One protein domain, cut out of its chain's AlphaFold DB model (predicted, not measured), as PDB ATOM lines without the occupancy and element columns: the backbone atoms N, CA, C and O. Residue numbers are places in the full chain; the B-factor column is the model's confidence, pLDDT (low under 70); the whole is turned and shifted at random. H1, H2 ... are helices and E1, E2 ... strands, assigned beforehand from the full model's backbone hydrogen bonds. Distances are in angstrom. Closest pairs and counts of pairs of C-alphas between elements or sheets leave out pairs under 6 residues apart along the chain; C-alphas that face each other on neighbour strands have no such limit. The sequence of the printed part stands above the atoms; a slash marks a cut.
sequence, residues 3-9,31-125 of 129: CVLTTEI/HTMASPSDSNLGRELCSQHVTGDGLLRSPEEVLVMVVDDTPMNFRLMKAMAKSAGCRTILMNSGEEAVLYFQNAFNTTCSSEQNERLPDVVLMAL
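AT A GLANCE: This is residues 3 to 9 and 31 to 125 of the 129 residues of a protein of Eutreptiella gymnastica (UniProt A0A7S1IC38). A mixed four-stranded sheet has one helix on each face: H2 covers E2 and E3 on one face, while H3 begins over the other face and runs on past the sheet as an arm. The short helix H1 and the long loop of residues 48 to 62 lie to one side, and residues 109 to 115, from the last turn of H3 into the link to E4, stick out. The printed part has 102 residues, with three named helices and four named strands in the order E1 H1 E2 H2 E3 H3 E4; the class is mixed, helices and strands. The sheet runs E1 E4 E2 E3, with E1 antiparallel to E4 and the other neighbours parallel. The whole is compact, with a radius of gyration of the C-alphas of 14.2 A and spans of 46 by 34 by 22 A.

HOW THE PARTS SIT: E1, residues 3 to 6, is an edge strand and the antiparallel neighbour of E4, residues 120 to 124, at 164 degrees; N 5 and O 122 are 3.1 A apart, within hydrogen-bond range. H1, residues 41 to 47, is not on the sheet. E2, residues 63 to 67, is parallel to E4 at 25 degrees, with N 65 and O 121 2.8 A apart. H2, residues 71 to 83, is on the sheet at a height of 9.3 A, over E2 and along the strands, at 14 degrees to E2 on the local plane. H1 and H2 only just touch, with 3 pairs of C-alphas within 8 A, the closest those of Gly 42 and Ala 81 at 6.2 A; H2 does so with residues 80 to 83 alone. E3, residues 87 to 91, is the other edge strand, parallel to E2 at 23 degrees, with N 64 and O 87 2.8 A apart. E2, H2 and E3 form a strand-helix-strand unit, two parallel neighbour strands with a helix between, with a right-handed crossover. H3, residues 94 to 110, is on the opposite face from H2, at a height of 11.6 A and along the strands; its closest C-alpha to E3 is Ala 97, 6.4 A from that of Met 91. E3, H3 and E4 form a split unit, with E2 between the strands, also right-handed. The helices on both faces make three layers. Every O i to N i+4 pair is within hydrogen-bond range in H1 and H2, and 12 of 13 in H3.

IN THESE COORDINATES: E1 begins at C-alpha 3, (117.788, 103.673, 154.994). H2 is 18.5 A long, and H3, the longest helix, is 25.1 A, ending at C-alpha 110, (107.533, 122.514, 128.667). E3 is 13.7 A, E2 13.0 A and E4 12.8 A long; E4 ends at C-alpha 124, (112.808, 107.731, 154.230).

THE WHOLE: The C-alphas farthest apart are those of Ser 37 and Glu 112, 45.8 A. Residues 10 to 30 are not printed, and C-alphas 9 and 31 across the cut are 15.9 A apart. The link from H1 to E2 is long. The mean pLDDT of the printed part is 71.1; 46 residues are under 70, namely 3 to 9, 31 to 57, 59 to 60 and 109 to 118.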
ATOM      1  N   CYS A   3     117.507 104.130 156.351       35.28
ATOM      2  CA  CYS A   3     117.788 103.673 154.994       35.28
ATOM      3  C   CYS A   3     117.871 104.910 154.098       35.28
ATOM      4  O   CYS A   3     116.895 105.647 153.980       35.28
ATOM      5  N   VAL A   4     119.034 105.158 153.504       41.25
ATOM      6  CA  VAL A   4     119.210 106.234 152.523       41.25
ATOM      7  C   VAL A   4     119.026 105.620 151.140       41.25
ATOM      8  O   VAL A   4     119.670 104.623 150.819       41.25
ATOM      9  N   LEU A   5     118.106 106.170 150.347       37.94
ATOM     10  CA  LEU A   5     117.889 105.768 148.962       37.94
ATOM     11  C   LEU A   5     118.454 106.870 148.065       37.94
ATOM     12  O   LEU A   5     117.847 107.921 147.868       37.94
ATOM     13  N   THR A   6     119.645 106.640 147.526       38.53
ATOM     14  CA  THR A   6     120.197 107.475 146.459       38.53
ATOM     15  C   THR A   6     119.615 106.999 145.135       38.53
ATOM     16  O   THR A   6     119.984 105.943 144.626       38.53
ATOM     17  N   THR A   7     118.669 107.752 144.587       37.50
ATOM     18  CA  THR A   7     118.262 107.612 143.187       37.50
ATOM     19  C   THR A   7     119.125 108.539 142.349       37.50
ATOM     20  O   THR A   7     118.917 109.748 142.361       37.50
ATOM     21  N   GLU A   8     120.081 107.983 141.606       34.16
ATOM     22  CA  GLU A   8     120.671 108.708 140.482       34.16
ATOM     23  C   GLU A   8     119.591 108.857 139.405       34.16
ATOM     24  O   GLU A   8     119.227 107.898 138.720       34.16
ATOM     25  N   ILE A   9     119.020 110.056 139.280       32.66
ATOM     26  CA  ILE A   9     118.120 110.372 138.172       32.66
ATOM     27  C   ILE A   9     119.006 110.701 136.972       32.66
ATOM     28  O   ILE A   9     119.452 111.832 136.784       32.66
ATOM     29  N   HIS A  31     124.092 100.189 148.713       35.69
ATOM     30  CA  HIS A  31     123.196 100.680 149.747       35.69
ATOM     31  C   HIS A  31     124.030 100.909 151.009       35.69
ATOM     32  O   HIS A  31     124.304  99.971 151.759       35.69
ATOM     33  N   THR A  32     124.450 102.149 151.252       36.66
ATOM     34  CA  THR A  32     125.101 102.500 152.517       36.66
ATOM     35  C   THR A  32     124.050 102.498 153.626       36.66
ATOM     36  O   THR A  32     123.261 103.431 153.778       36.66
ATOM     37  N   MET A  33     124.007 101.410 154.397       31.83
ATOM     38  CA  MET A  33     123.256 101.354 155.648       31.83
ATOM     39  C   MET A  33     124.074 102.041 156.735       31.83
ATOM     40  O   MET A  33     125.127 101.541 157.119       31.83
ATOM     41  N   ALA A  34     123.583 103.165 157.241       38.41
ATOM     42  CA  ALA A  34     124.287 103.930 158.258       38.41
ATOM     43  C   ALA A  34     123.613 103.848 159.627       38.41
ATOM     44  O   ALA A  34     122.377 103.850 159.757       38.41
ATOM     45  N   SER A  35     124.443 103.778 160.667       37.97
ATOM     46  CA  SER A  35     123.989 103.817 162.048       37.97
ATOM     47  C   SER A  35     123.783 105.273 162.493       37.97
ATOM     48  O   SER A  35     124.579 106.136 162.134       37.97
ATOM     49  N   PRO A  36     122.767 105.579 163.326       41.66
ATOM     50  CA  PRO A  36     122.605 106.900 163.944       41.66
ATOM     51  C   PRO A  36     123.850 107.415 164.689       41.66
ATOM     52  O   PRO A  36     123.974 108.612 164.917       41.66
ATOM     53  N   SER A  37     124.733 106.510 165.116       46.88
ATOM     54  CA  SER A  37     125.976 106.822 165.828       46.88
ATOM     55  C   SER A  37     127.102 107.328 164.921       46.88
ATOM     56  O   SER A  37     128.096 107.834 165.435       46.88
ATOM     57  N   ASP A  38     126.953 107.225 163.599       55.09
ATOM     58  CA  ASP A  38     127.961 107.687 162.648       55.09
ATOM     59  C   ASP A  38     127.780 109.187 162.404       55.09
ATOM     60  O   ASP A  38     127.070 109.630 161.499       55.09
ATOM     61  N   SER A  39     128.450 110.000 163.223       50.50
ATOM     62  CA  SER A  39     128.445 111.468 163.126       50.50
ATOM     63  C   SER A  39     128.974 112.010 161.790       50.50
ATOM     64  O   SER A  39     128.860 113.204 161.524       50.50
ATOM     65  N   ASN A  40     129.547 111.147 160.947       55.59
ATOM     66  CA  ASN A  40     130.111 111.501 159.647       55.59
ATOM     67  C   ASN A  40     129.163 111.233 158.472       55.59
ATOM     68  O   ASN A  40     129.499 111.613 157.355       55.59
ATOM     69  N   LEU A  41     127.978 110.649 158.697       58.06
ATOM     70  CA  LEU A  41     127.093 110.198 157.619       58.06
ATOM     71  C   LEU A  41     126.739 111.299 156.611       58.06
ATOM     72  O   LEU A  41     126.822 111.097 155.404       58.06
ATOM     73  N   GLY A  42     126.357 112.481 157.100       54.47
ATOM     74  CA  GLY A  42     126.023 113.604 156.221       54.47
ATOM     75  C   GLY A  42     127.227 114.071 155.402       54.47
ATOM     76  O   GLY A  42     127.095 114.437 154.238       54.47
ATOM     77  N   ARG A  43     128.417 113.991 156.002       55.62
ATOM     78  CA  ARG A  43     129.667 114.385 155.367       55.62
ATOM     79  C   ARG A  43     130.098 113.373 154.314       55.62
ATOM     80  O   ARG A  43     130.485 113.804 153.243       55.62
ATOM     81  N   GLU A  44     129.966 112.075 154.581       62.19
ATOM     82  CA  GLU A  44     130.286 111.008 153.625       62.19
ATOM     83  C   GLU A  44     129.322 110.986 152.438       62.19
ATOM     84  O   GLU A  44     129.775 110.922 151.299       62.19
ATOM     85  N   LEU A  45     128.014 111.132 152.678       58.50
ATOM     86  CA  LEU A  45     127.009 111.203 151.610       58.50
ATOM     87  C   LEU A  45     127.223 112.408 150.686       58.50
ATOM     88  O   LEU A  45     127.051 112.276 149.474       58.50
ATOM     89  N   CYS A  46     127.602 113.563 151.246       53.31
ATOM     90  CA  CYS A  46     127.869 114.762 150.451       53.31
ATOM     91  C   CYS A  46     129.339 114.800 149.926       53.31
ATOM     92  O   CYS A  46     129.592 115.459 148.927       53.31
ATOM     93  N   SER A  47     130.307 114.054 150.495       54.94
ATOM     94  CA  SER A  47     131.697 113.971 149.981       54.94
ATOM     95  C   SER A  47     131.927 112.881 148.933       54.94
ATOM     96  O   SER A  47     132.894 112.961 148.184       54.94
ATOM     97  N   GLN A  48     131.083 111.845 148.906       55.28
ATOM     98  CA  GLN A  48     131.174 110.736 147.949       55.28
ATOM     99  C   GLN A  48     130.212 110.878 146.764       55.28
ATOM    100  O   GLN A  48     130.160 109.972 145.935       55.28
ATOM    101  N   HIS A  49     129.486 111.998 146.635       56.78
ATOM    102  CA  HIS A  49     128.785 112.334 145.391       56.78
ATOM    103  C   HIS A  49     129.811 112.725 144.318       56.78
ATOM    104  O   HIS A  49     130.014 113.891 143.988       56.78
ATOM    105  N   VAL A  50     130.503 111.707 143.819       50.03
ATOM    106  CA  VAL A  50     131.247 111.742 142.573       50.03
ATOM    107  C   VAL A  50     130.213 111.419 141.507       50.03
ATOM    108  O   VAL A  50     129.772 110.277 141.398       50.03
ATOM    109  N   THR A  51     129.768 112.424 140.756       56.50
ATOM    110  CA  THR A  51     128.942 112.169 139.573       56.50
ATOM    111  C   THR A  51     129.726 111.293 138.589       56.50
ATOM    112  O   THR A  51     130.954 111.240 138.642       56.50
ATOM    113  N   GLY A  52     129.054 110.585 137.674       53.25
ATOM    114  CA  GLY A  52     129.718 109.698 136.698       53.25
ATOM    115  C   GLY A  52     130.783 110.364 135.801       53.25
ATOM    116  O   GLY A  52     131.467 109.676 135.049       53.25
ATOM    117  N   ASP A  53     130.939 111.687 135.884       59.22
ATOM    118  CA  ASP A  53     131.979 112.507 135.252       59.22
ATOM    119  C   ASP A  53     133.206 112.785 136.154       59.22
ATOM    120  O   ASP A  53     134.155 113.433 135.713       59.22
ATOM    121  N   GLY A  54     133.227 112.295 137.397       54.72
ATOM    122  CA  GLY A  54     134.329 112.492 138.339       54.72
ATOM    123  C   GLY A  54     134.328 113.841 139.070       54.72
ATOM    124  O   GLY A  54     135.273 114.116 139.811       54.72
ATOM    125  N   LEU A  55     133.313 114.693 138.879       49.69
ATOM    126  CA  LEU A  55     133.236 116.000 139.537       49.69
ATOM    127  C   LEU A  55     132.625 115.879 140.941       49.69
ATOM    128  O   LEU A  55     131.556 115.305 141.133       49.69
ATOM    129  N   LEU A  56     133.312 116.454 141.931       52.53
ATOM    130  CA  LEU A  56     132.769 116.646 143.274       52.53
ATOM    131  C   LEU A  56     131.804 117.832 143.230       52.53
ATOM    132  O   LEU A  56     132.241 118.967 143.026       52.53
ATOM    133  N   ARG A  57     130.504 117.590 143.420       64.62
ATOM    134  CA  ARG A  57     129.540 118.690 143.557       64.62
ATOM    135  C   ARG A  57     129.700 119.382 144.901       64.62
ATOM    136  O   ARG A  57     130.010 118.751 145.913       64.62
ATOM    137  N   SER A  58     129.479 120.694 144.913       70.88
ATOM    138  CA  SER A  58     129.429 121.419 146.176       70.88
ATOM    139  C   SER A  58     128.218 120.919 146.988       70.88
ATOM    140  O   SER A  58     127.152 120.686 146.415       70.88
ATOM    141  N   PRO A  59     128.329 120.729 148.316       66.69
ATOM    142  CA  PRO A  59     127.208 120.255 149.135       66.69
ATOM    143  C   PRO A  59     125.939 121.115 148.996       66.69
ATOM    144  O   PRO A  59     124.828 120.603 149.102       66.69
ATOM    145  N   GLU A  60     126.100 122.405 148.690       69.75
ATOM    146  CA  GLU A  60     125.004 123.363 148.491       69.75
ATOM    147  C   GLU A  60     124.147 123.059 147.243       69.75
ATOM    148  O   GLU A  60     122.965 123.430 147.177       69.75
ATOM    149  N   GLU A  61     124.705 122.332 146.271       76.81
ATOM    150  CA  GLU A  61     124.014 121.908 145.051       76.81
ATOM    151  C   GLU A  61     123.115 120.685 145.267       76.81
ATOM    152  O   GLU A  61     122.203 120.459 144.469       76.81
ATOM    153  N   VAL A  62     123.310 119.929 146.353       81.38
ATOM    154  CA  VAL A  62     122.542 118.710 146.633       81.38
ATOM    155  C   VAL A  62     121.228 119.051 147.330       81.38
ATOM    156  O   VAL A  62     121.195 119.704 148.381       81.38
ATOM    157  N   LEU A  63     120.123 118.571 146.753       86.19
ATOM    158  CA  LEU A  63     118.783 118.706 147.310       86.19
ATOM    159  C   LEU A  63     118.341 117.377 147.935       86.19
ATOM    160  O   LEU A  63     118.146 116.373 147.255       86.19
ATOM    161  N   VAL A  64     118.151 117.368 149.249       88.94
ATOM    162  CA  VAL A  64     117.691 116.201 150.004       88.94
ATOM    163  C   VAL A  64     116.186 116.296 150.220       88.94
ATOM    164  O   VAL A  64     115.692 117.246 150.830       88.94
ATOM    165  N   MET A  65     115.444 115.296 149.761       92.25
ATOM    166  CA  MET A  65     114.014 115.175 150.013       92.25
ATOM    167  C   MET A  65     113.772 114.183 151.151       92.25
ATOM    168  O   MET A  65     114.127 113.008 151.057       92.25
ATOM    169  N   VAL A  66     113.171 114.662 152.237       91.94
ATOM    170  CA  VAL A  66     112.836 113.860 153.417       91.94
ATOM    171  C   VAL A  66     111.342 113.586 153.410       91.94
ATOM    172  O   VAL A  66     110.550 114.529 153.439       91.94
ATOM    173  N   VAL A  67     110.972 112.307 153.414       93.12
ATOM    174  CA  VAL A  67     109.574 111.862 153.442       93.12
ATOM    175  C   VAL A  67     109.319 111.118 154.748       93.12
ATOM    176  O   VAL A  67     109.825 110.012 154.940       93.12
ATOM    177  N   ASP A  68     108.588 111.751 155.664       92.62
ATOM    178  CA  ASP A  68     108.298 111.216 156.999       92.62
ATOM    179  C   ASP A  68     107.047 111.898 157.573       92.62
ATOM    180  O   ASP A  68     106.879 113.099 157.421       92.62
ATOM    181  N   ASP A  69     106.152 111.181 158.240       92.69
ATOM    182  CA  ASP A  69     104.941 111.771 158.832       92.69
ATOM    183  C   ASP A  69     105.162 112.271 160.271       92.69
ATOM    184  O   ASP A  69     104.327 112.980 160.842       92.69
ATOM    185  N   THR A  70     106.306 111.939 160.875       91.44
ATOM    186  CA  THR A  70     106.598 112.205 162.279       91.44
ATOM    187  C   THR A  70     107.382 113.518 162.434       91.44
ATOM    188  O   THR A  70     108.557 113.601 162.058       91.44
ATOM    189  N   PRO A  71     106.830 114.556 163.101       91.25
ATOM    190  CA  PRO A  71     107.472 115.875 163.195       91.25
ATOM    191  C   PRO A  71     108.867 115.873 163.836       91.25
ATOM    192  O   PRO A  71     109.699 116.734 163.543       91.25
ATOM    193  N   MET A  72     109.134 114.917 164.731       91.62
ATOM    194  CA  MET A  72     110.450 114.753 165.351       91.62
ATOM    195  C   MET A  72     111.506 114.315 164.329       91.62
ATOM    196  O   MET A  72     112.610 114.861 164.314       91.62
ATOM    197  N   ASN A  73     111.149 113.386 163.440       88.94
ATOM    198  CA  ASN A  73     112.043 112.876 162.407       88.94
ATOM    199  C   ASN A  73     112.418 113.987 161.426       88.94
ATOM    200  O   ASN A  73     113.594 114.148 161.115       88.94
ATOM    201  N   PHE A  74     111.475 114.852 161.042       91.50
ATOM    202  CA  PHE A  74     111.788 116.033 160.233       91.50
ATOM    203  C   PHE A  74     112.832 116.945 160.857       91.50
ATOM    204  O   PHE A  74     113.752 117.385 160.170       91.50
ATOM    205  N   ARG A  75     112.702 117.250 162.153       91.12
ATOM    206  CA  ARG A  75     113.659 118.123 162.847       91.12
ATOM    207  C   ARG A  75     115.052 117.508 162.846       91.12
ATOM    208  O   ARG A  75     116.016 118.214 162.558       91.12
ATOM    209  N   LEU A  76     115.134 116.208 163.119       91.62
ATOM    210  CA  LEU A  76     116.386 115.461 163.110       91.62
ATOM    211  C   LEU A  76     117.020 115.451 161.712       91.62
ATOM    212  O   LEU A  76     118.150 115.906 161.547       91.62
ATOM    213  N   MET A  77     116.275 115.009 160.700       89.69
ATOM    214  CA  MET A  77     116.766 114.873 159.325       89.69
ATOM    215  C   MET A  77     117.150 116.226 158.720       89.69
ATOM    216  O   MET A  77     118.195 116.350 158.083       89.69
ATOM    217  N   LYS A  78     116.367 117.277 158.994       90.06
ATOM    218  CA  LYS A  78     116.692 118.649 158.589       90.06
ATOM    219  C   LYS A  78     117.986 119.143 159.229       90.06
ATOM    220  O   LYS A  78     118.791 119.775 158.550       90.06
ATOM    221  N   ALA A  79     118.201 118.877 160.519       89.69
ATOM    222  CA  ALA A  79     119.435 119.257 161.202       89.69
ATOM    223  C   ALA A  79     120.649 118.507 160.634       89.69
ATOM    224  O   ALA A  79     121.675 119.134 160.374       89.69
ATOM    225  N   MET A  80     120.511 117.202 160.373       87.44
ATOM    226  CA  MET A  80     121.567 116.380 159.774       87.44
ATOM    227  C   MET A  80     121.950 116.879 158.377       87.44
ATOM    228  O   MET A  80     123.120 117.164 158.130       87.44
ATOM    229  N   ALA A  81     120.978 117.073 157.486       87.06
ATOM    230  CA  ALA A  81     121.245 117.570 156.139       87.06
ATOM    231  C   ALA A  81     121.812 119.001 156.145       87.06
ATOM    232  O   ALA A  81     122.781 119.280 155.443       87.06
ATOM    233  N   LYS A  82     121.307 119.882 157.022       87.19
ATOM    234  CA  LYS A  82     121.869 121.229 157.201       87.19
ATOM    235  C   LYS A  82     123.317 121.188 157.695       87.19
ATOM    236  O   LYS A  82     124.129 121.979 157.231       87.19
ATOM    237  N   SER A  83     123.652 120.281 158.616       85.62
ATOM    238  CA  SER A  83     125.031 120.118 159.102       85.62
ATOM    239  C   SER A  83     125.994 119.639 158.011       85.62
ATOM    240  O   SER A  83     127.185 119.927 158.083       85.62
ATOM    241  N   ALA A  84     125.466 118.971 156.982       82.12
ATOM    242  CA  ALA A  84     126.209 118.568 155.796       82.12
ATOM    243  C   ALA A  84     126.312 119.675 154.727       82.12
ATOM    244  O   ALA A  84     126.983 119.472 153.724       82.12
ATOM    245  N   GLY A  85     125.669 120.835 154.925       86.00
ATOM    246  CA  GLY A  85     125.599 121.910 153.925       86.00
ATOM    247  C   GLY A  85     124.587 121.656 152.804       86.00
ATOM    248  O   GLY A  85     124.544 122.411 151.840       86.00
ATOM    249  N   CYS A  86     123.768 120.614 152.932       86.06
ATOM    250  CA  CYS A  86     122.879 120.139 151.879       86.06
ATOM    251  C   CYS A  86     121.476 120.781 152.071       86.06
ATOM    252  O   CYS A  86     121.022 121.020 153.200       86.06
ATOM    253  N   ARG A  87     120.786 121.144 150.976       89.06
ATOM    254  CA  ARG A  87     119.443 121.767 151.036       89.06
ATOM    255  C   ARG A  87     118.388 120.699 151.300       89.06
ATOM    256  O   ARG A  87     118.559 119.561 150.887       89.06
ATOM    257  N   THR A  88     117.280 121.047 151.957       91.25
ATOM    258  CA  THR A  88     116.235 120.065 152.305       91.25
ATOM    259  C   THR A  88     114.837 120.482 151.888       91.25
ATOM    260  O   THR A  88     114.435 121.611 152.178       91.25
ATOM    261  N   ILE A  89     114.065 119.532 151.367       94.25
ATOM    262  CA  ILE A  89     112.607 119.610 151.220       94.25
ATOM    263  C   ILE A  89     111.987 118.539 152.114       94.25
ATOM    264  O   ILE A  89     112.484 117.418 152.181       94.25
ATOM    265  N   LEU A  90     110.931 118.905 152.836       93.69
ATOM    266  CA  LEU A  90     110.229 118.019 153.760       93.69
ATOM    267  C   LEU A  90     108.845 117.713 153.201       93.69
ATOM    268  O   LEU A  90     108.164 118.637 152.758       93.69
ATOM    269  N   MET A  91     108.436 116.450 153.260       94.81
ATOM    270  CA  MET A  91     107.124 115.985 152.817       94.81
ATOM    271  C   MET A  91     106.553 114.994 153.816       94.81
ATOM    272  O   MET A  91     107.277 114.144 154.335       94.81
ATOM    273  N   ASN A  92     105.265 115.129 154.113       94.12
ATOM    274  CA  ASN A  92     104.597 114.374 155.178       94.12
ATOM    275  C   ASN A  92     104.118 112.984 154.743       94.12
ATOM    276  O   ASN A  92     103.650 112.210 155.572       94.12
ATOM    277  N   SER A  93     104.190 112.684 153.449       92.50
ATOM    278  CA  SER A  93     103.602 111.489 152.858       92.50
ATOM    279  C   SER A  93     104.296 111.124 151.549       92.50
ATOM    280  O   SER A  93     104.949 111.952 150.905       92.50
ATOM    281  N   GLY A  94     104.156 109.860 151.146       90.06
ATOM    282  CA  GLY A  94     104.651 109.398 149.850       90.06
ATOM    283  C   GLY A  94     103.902 110.050 148.687       90.06
ATOM    284  O   GLY A  94     104.490 110.314 147.642       90.06
ATOM    285  N   GLU A  95     102.623 110.363 148.879       94.31
ATOM    286  CA  GLU A  95     101.776 111.046 147.909       94.31
ATOM    287  C   GLU A  95     102.301 112.450 147.591       94.31
ATOM    288  O   GLU A  95     102.431 112.796 146.416       94.31
ATOM    289  N   GLU A  96     102.681 113.232 148.610       92.56
ATOM    290  CA  GLU A  96     103.329 114.536 148.409       92.56
ATOM    291  C   GLU A  96     104.630 114.406 147.604       92.56
ATOM    292  O   GLU A  96     104.871 115.194 146.688       92.56
ATOM    293  N   ALA A  97     105.431 113.370 147.885       91.25
ATOM    294  CA  ALA A  97     106.675 113.087 147.168       91.25
ATOM    295  C   ALA A  97     106.450 112.784 145.688       91.25
ATOM    296  O   ALA A  97     107.133 113.340 144.825       91.25
ATOM    297  N   VAL A  98     105.467 111.940 145.379       91.44
ATOM    298  CA  VAL A  98     105.111 111.618 143.993       91.44
ATOM    299  C   VAL A  98     104.601 112.859 143.261       91.44
ATOM    300  O   VAL A  98     105.053 113.126 142.148       91.44
ATOM    301  N   LEU A  99     103.715 113.643 143.883       92.19
ATOM    302  CA  LEU A  99     103.181 114.874 143.290       92.19
ATOM    303  C   LEU A  99     104.282 115.900 143.011       92.19
ATOM    304  O   LEU A  99     104.292 116.520 141.948       92.19
ATOM    305  N   TYR A 100     105.235 116.058 143.931       89.31
ATOM    306  CA  TYR A 100     106.377 116.941 143.724       89.31
ATOM    307  C   TYR A 100     107.206 116.523 142.508       89.31
ATOM    308  O   TYR A 100     107.507 117.363 141.659       89.31
ATOM    309  N   PHE A 101     107.527 115.230 142.379       86.00
ATOM    310  CA  PHE A 101     108.258 114.736 141.215       86.00
ATOM    311  C   PHE A 101     107.470 114.931 139.921       86.00
ATOM    312  O   PHE A 101     108.027 115.438 138.954       86.00
ATOM    313  N   GLN A 102     106.181 114.593 139.897       88.69
ATOM    314  CA  GLN A 102     105.335 114.789 138.715       88.69
ATOM    315  C   GLN A 102     105.308 116.254 138.267       88.69
ATOM    316  O   GLN A 102     105.468 116.536 137.080       88.69
ATOM    317  N   ASN A 103     105.166 117.185 139.214       87.25
ATOM    318  CA  ASN A 103     105.196 118.615 138.922       87.25
ATOM    319  C   ASN A 103     106.557 119.048 138.373       87.25
ATOM    320  O   ASN A 103     106.592 119.710 137.338       87.25
ATOM    321  N   ALA A 104     107.654 118.624 139.011       83.81
ATOM    322  CA  ALA A 104     109.009 118.925 138.557       83.81
ATOM    323  C   ALA A 104     109.251 118.419 137.124       83.81
ATOM    324  O   ALA A 104     109.710 119.184 136.277       83.81
ATOM    325  N   PHE A 105     108.856 117.175 136.830       79.88
ATOM    326  CA  PHE A 105     108.966 116.579 135.496       79.88
ATOM    327  C   PHE A 105     108.163 117.354 134.443       79.88
ATOM    328  O   PHE A 105     108.696 117.666 133.376       79.88
ATOM    329  N   ASN A 106     106.911 117.710 134.746       80.31
ATOM    330  CA  ASN A 106     106.043 118.445 133.821       80.31
ATOM    331  C   ASN A 106     106.576 119.854 133.512       80.31
ATOM    332  O   ASN A 106     106.474 120.312 132.369       80.31
ATOM    333  N   THR A 107     107.171 120.531 134.501       78.06
ATOM    334  CA  THR A 107     107.774 121.856 134.295       78.06
ATOM    335  C   THR A 107     108.992 121.806 133.379       78.06
ATOM    336  O   THR A 107     109.079 122.621 132.467       78.06
ATOM    337  N   THR A 108     109.883 120.823 133.538       71.69
ATOM    338  CA  THR A 108     111.095 120.722 132.702       71.69
ATOM    339  C   THR A 108     110.831 120.346 131.247       71.69
ATOM    340  O   THR A 108     111.613 120.718 130.382       71.69
ATOM    341  N   CYS A 109     109.737 119.644 130.937       62.38
ATOM    342  CA  CYS A 109     109.421 119.268 129.552       62.38
ATOM    343  C   CYS A 109     108.823 120.411 128.715       62.38
ATOM    344  O   CYS A 109     108.796 120.314 127.491       62.38
ATOM    345  N   SER A 110     108.307 121.466 129.352       65.12
ATOM    346  CA  SER A 110     107.533 122.514 128.667       65.12
ATOM    347  C   SER A 110     108.380 123.709 128.215       65.12
ATOM    348  O   SER A 110     107.925 124.521 127.412       65.12
ATOM    349  N   SER A 111     109.609 123.826 128.713       59.53
ATOM    350  CA  SER A 111     110.561 124.863 128.329       59.53
ATOM    351  C   SER A 111     111.707 124.236 127.544       59.53
ATOM    352  O   SER A 111     112.426 123.405 128.082       59.53
ATOM    353  N   GLU A 112     111.957 124.686 126.312       63.25
ATOM    354  CA  GLU A 112     113.143 124.312 125.508       63.25
ATOM    355  C   GLU A 112     114.489 124.719 126.157       63.25
ATOM    356  O   GLU A 112     115.557 124.567 125.565       63.25
ATOM    357  N   GLN A 113     114.463 125.245 127.383       58.12
ATOM    358  CA  GLN A 113     115.649 125.497 128.181       58.12
ATOM    359  C   GLN A 113     116.026 124.217 128.917       58.12
ATOM    360  O   GLN A 113     115.304 123.730 129.784       58.12
ATOM    361  N   ASN A 114     117.176 123.677 128.527       57.81
ATOM    362  CA  ASN A 114     117.789 122.456 129.034       57.81
ATOM    363  C   ASN A 114     118.332 122.658 130.466       57.81
ATOM    364  O   ASN A 114     119.521 122.465 130.726       57.81
ATOM    365  N   GLU A 115     117.492 123.134 131.388       63.88
ATOM    366  CA  GLU A 115     117.851 123.254 132.795       63.88
ATOM    367  C   GLU A 115     117.879 121.857 133.415       63.88
ATOM    368  O   GLU A 115     116.875 121.151 133.519       63.88
ATOM    369  N   ARG A 116     119.084 121.437 133.794       67.12
ATOM    370  CA  ARG A 116     119.329 120.159 134.454       67.12
ATOM    371  C   ARG A 116     118.634 120.172 135.816       67.12
ATOM    372  O   ARG A 116     118.895 121.054 136.633       67.12
ATOM    373  N   LEU A 117     117.770 119.187 136.065       66.44
ATOM    374  CA  LEU A 117     117.155 119.003 137.379       66.44
ATOM    375  C   LEU A 117     118.245 118.837 138.454       66.44
ATOM    376  O   LEU A 117     119.276 118.214 138.179       66.44
ATOM    377  N   PRO A 118     118.040 119.376 139.671       69.25
ATOM    378  CA  PRO A 118     118.961 119.143 140.775       69.25
ATOM    379  C   PRO A 118     119.015 117.648 141.107       69.25
ATOM    380  O   PRO A 118     118.011 116.945 140.983       69.25
ATOM    381  N   ASP A 119     120.168 117.172 141.573       72.81
ATOM    382  CA  ASP A 119     120.287 115.796 142.055       72.81
ATOM    383  C   ASP A 119     119.456 115.674 143.342       72.81
ATOM    384  O   ASP A 119     119.674 116.416 144.308       72.81
ATOM    385  N   VAL A 120     118.471 114.769 143.335       74.50
ATOM    386  CA  VAL A 120     117.551 114.569 144.460       74.50
ATOM    387  C   VAL A 120     117.894 113.279 145.194       74.50
ATOM    388  O   VAL A 120     117.772 112.184 144.647       74.50
ATOM    389  N   VAL A 121     118.256 113.406 146.470       77.25
ATOM    390  CA  VAL A 121     118.458 112.259 147.367       77.25
ATOM    391  C   VAL A 121     117.194 112.034 148.190       77.25
ATOM    392  O   VAL A 121     116.741 112.949 148.879       77.25
ATOM    393  N   LEU A 122     116.642 110.818 148.154       79.38
ATOM    394  CA  LEU A 122     115.460 110.451 148.929       79.38
ATOM    395  C   LEU A 122     115.867 109.831 150.271       79.38
ATOM    396  O   LEU A 122     116.526 108.790 150.340       79.38
ATOM    397  N   MET A 123     115.419 110.442 151.364       76.19
ATOM    398  CA  MET A 123     115.571 109.887 152.704       76.19
ATOM    399  C   MET A 123     114.206 109.528 153.285       76.19
ATOM    400  O   MET A 123     113.357 110.398 153.477       76.19
ATOM    401  N   ALA A 124     114.019 108.246 153.601       75.00
ATOM    402  CA  ALA A 124     112.808 107.731 154.230       75.00
ATOM    403  C   ALA A 124     113.178 106.891 155.457       75.00
ATOM    404  O   ALA A 124     114.040 106.006 155.389       75.00
ATOM    405  N   LEU A 125     112.527 107.150 156.592       72.44
ATOM    406  CA  LEU A 125     112.726 106.335 157.784       72.44
ATOM    407  C   LEU A 125     111.765 105.151 157.769       72.44
ATOM    408  O   LEU A 125     110.565 105.296 157.553       72.44
TER     409      LEU A 125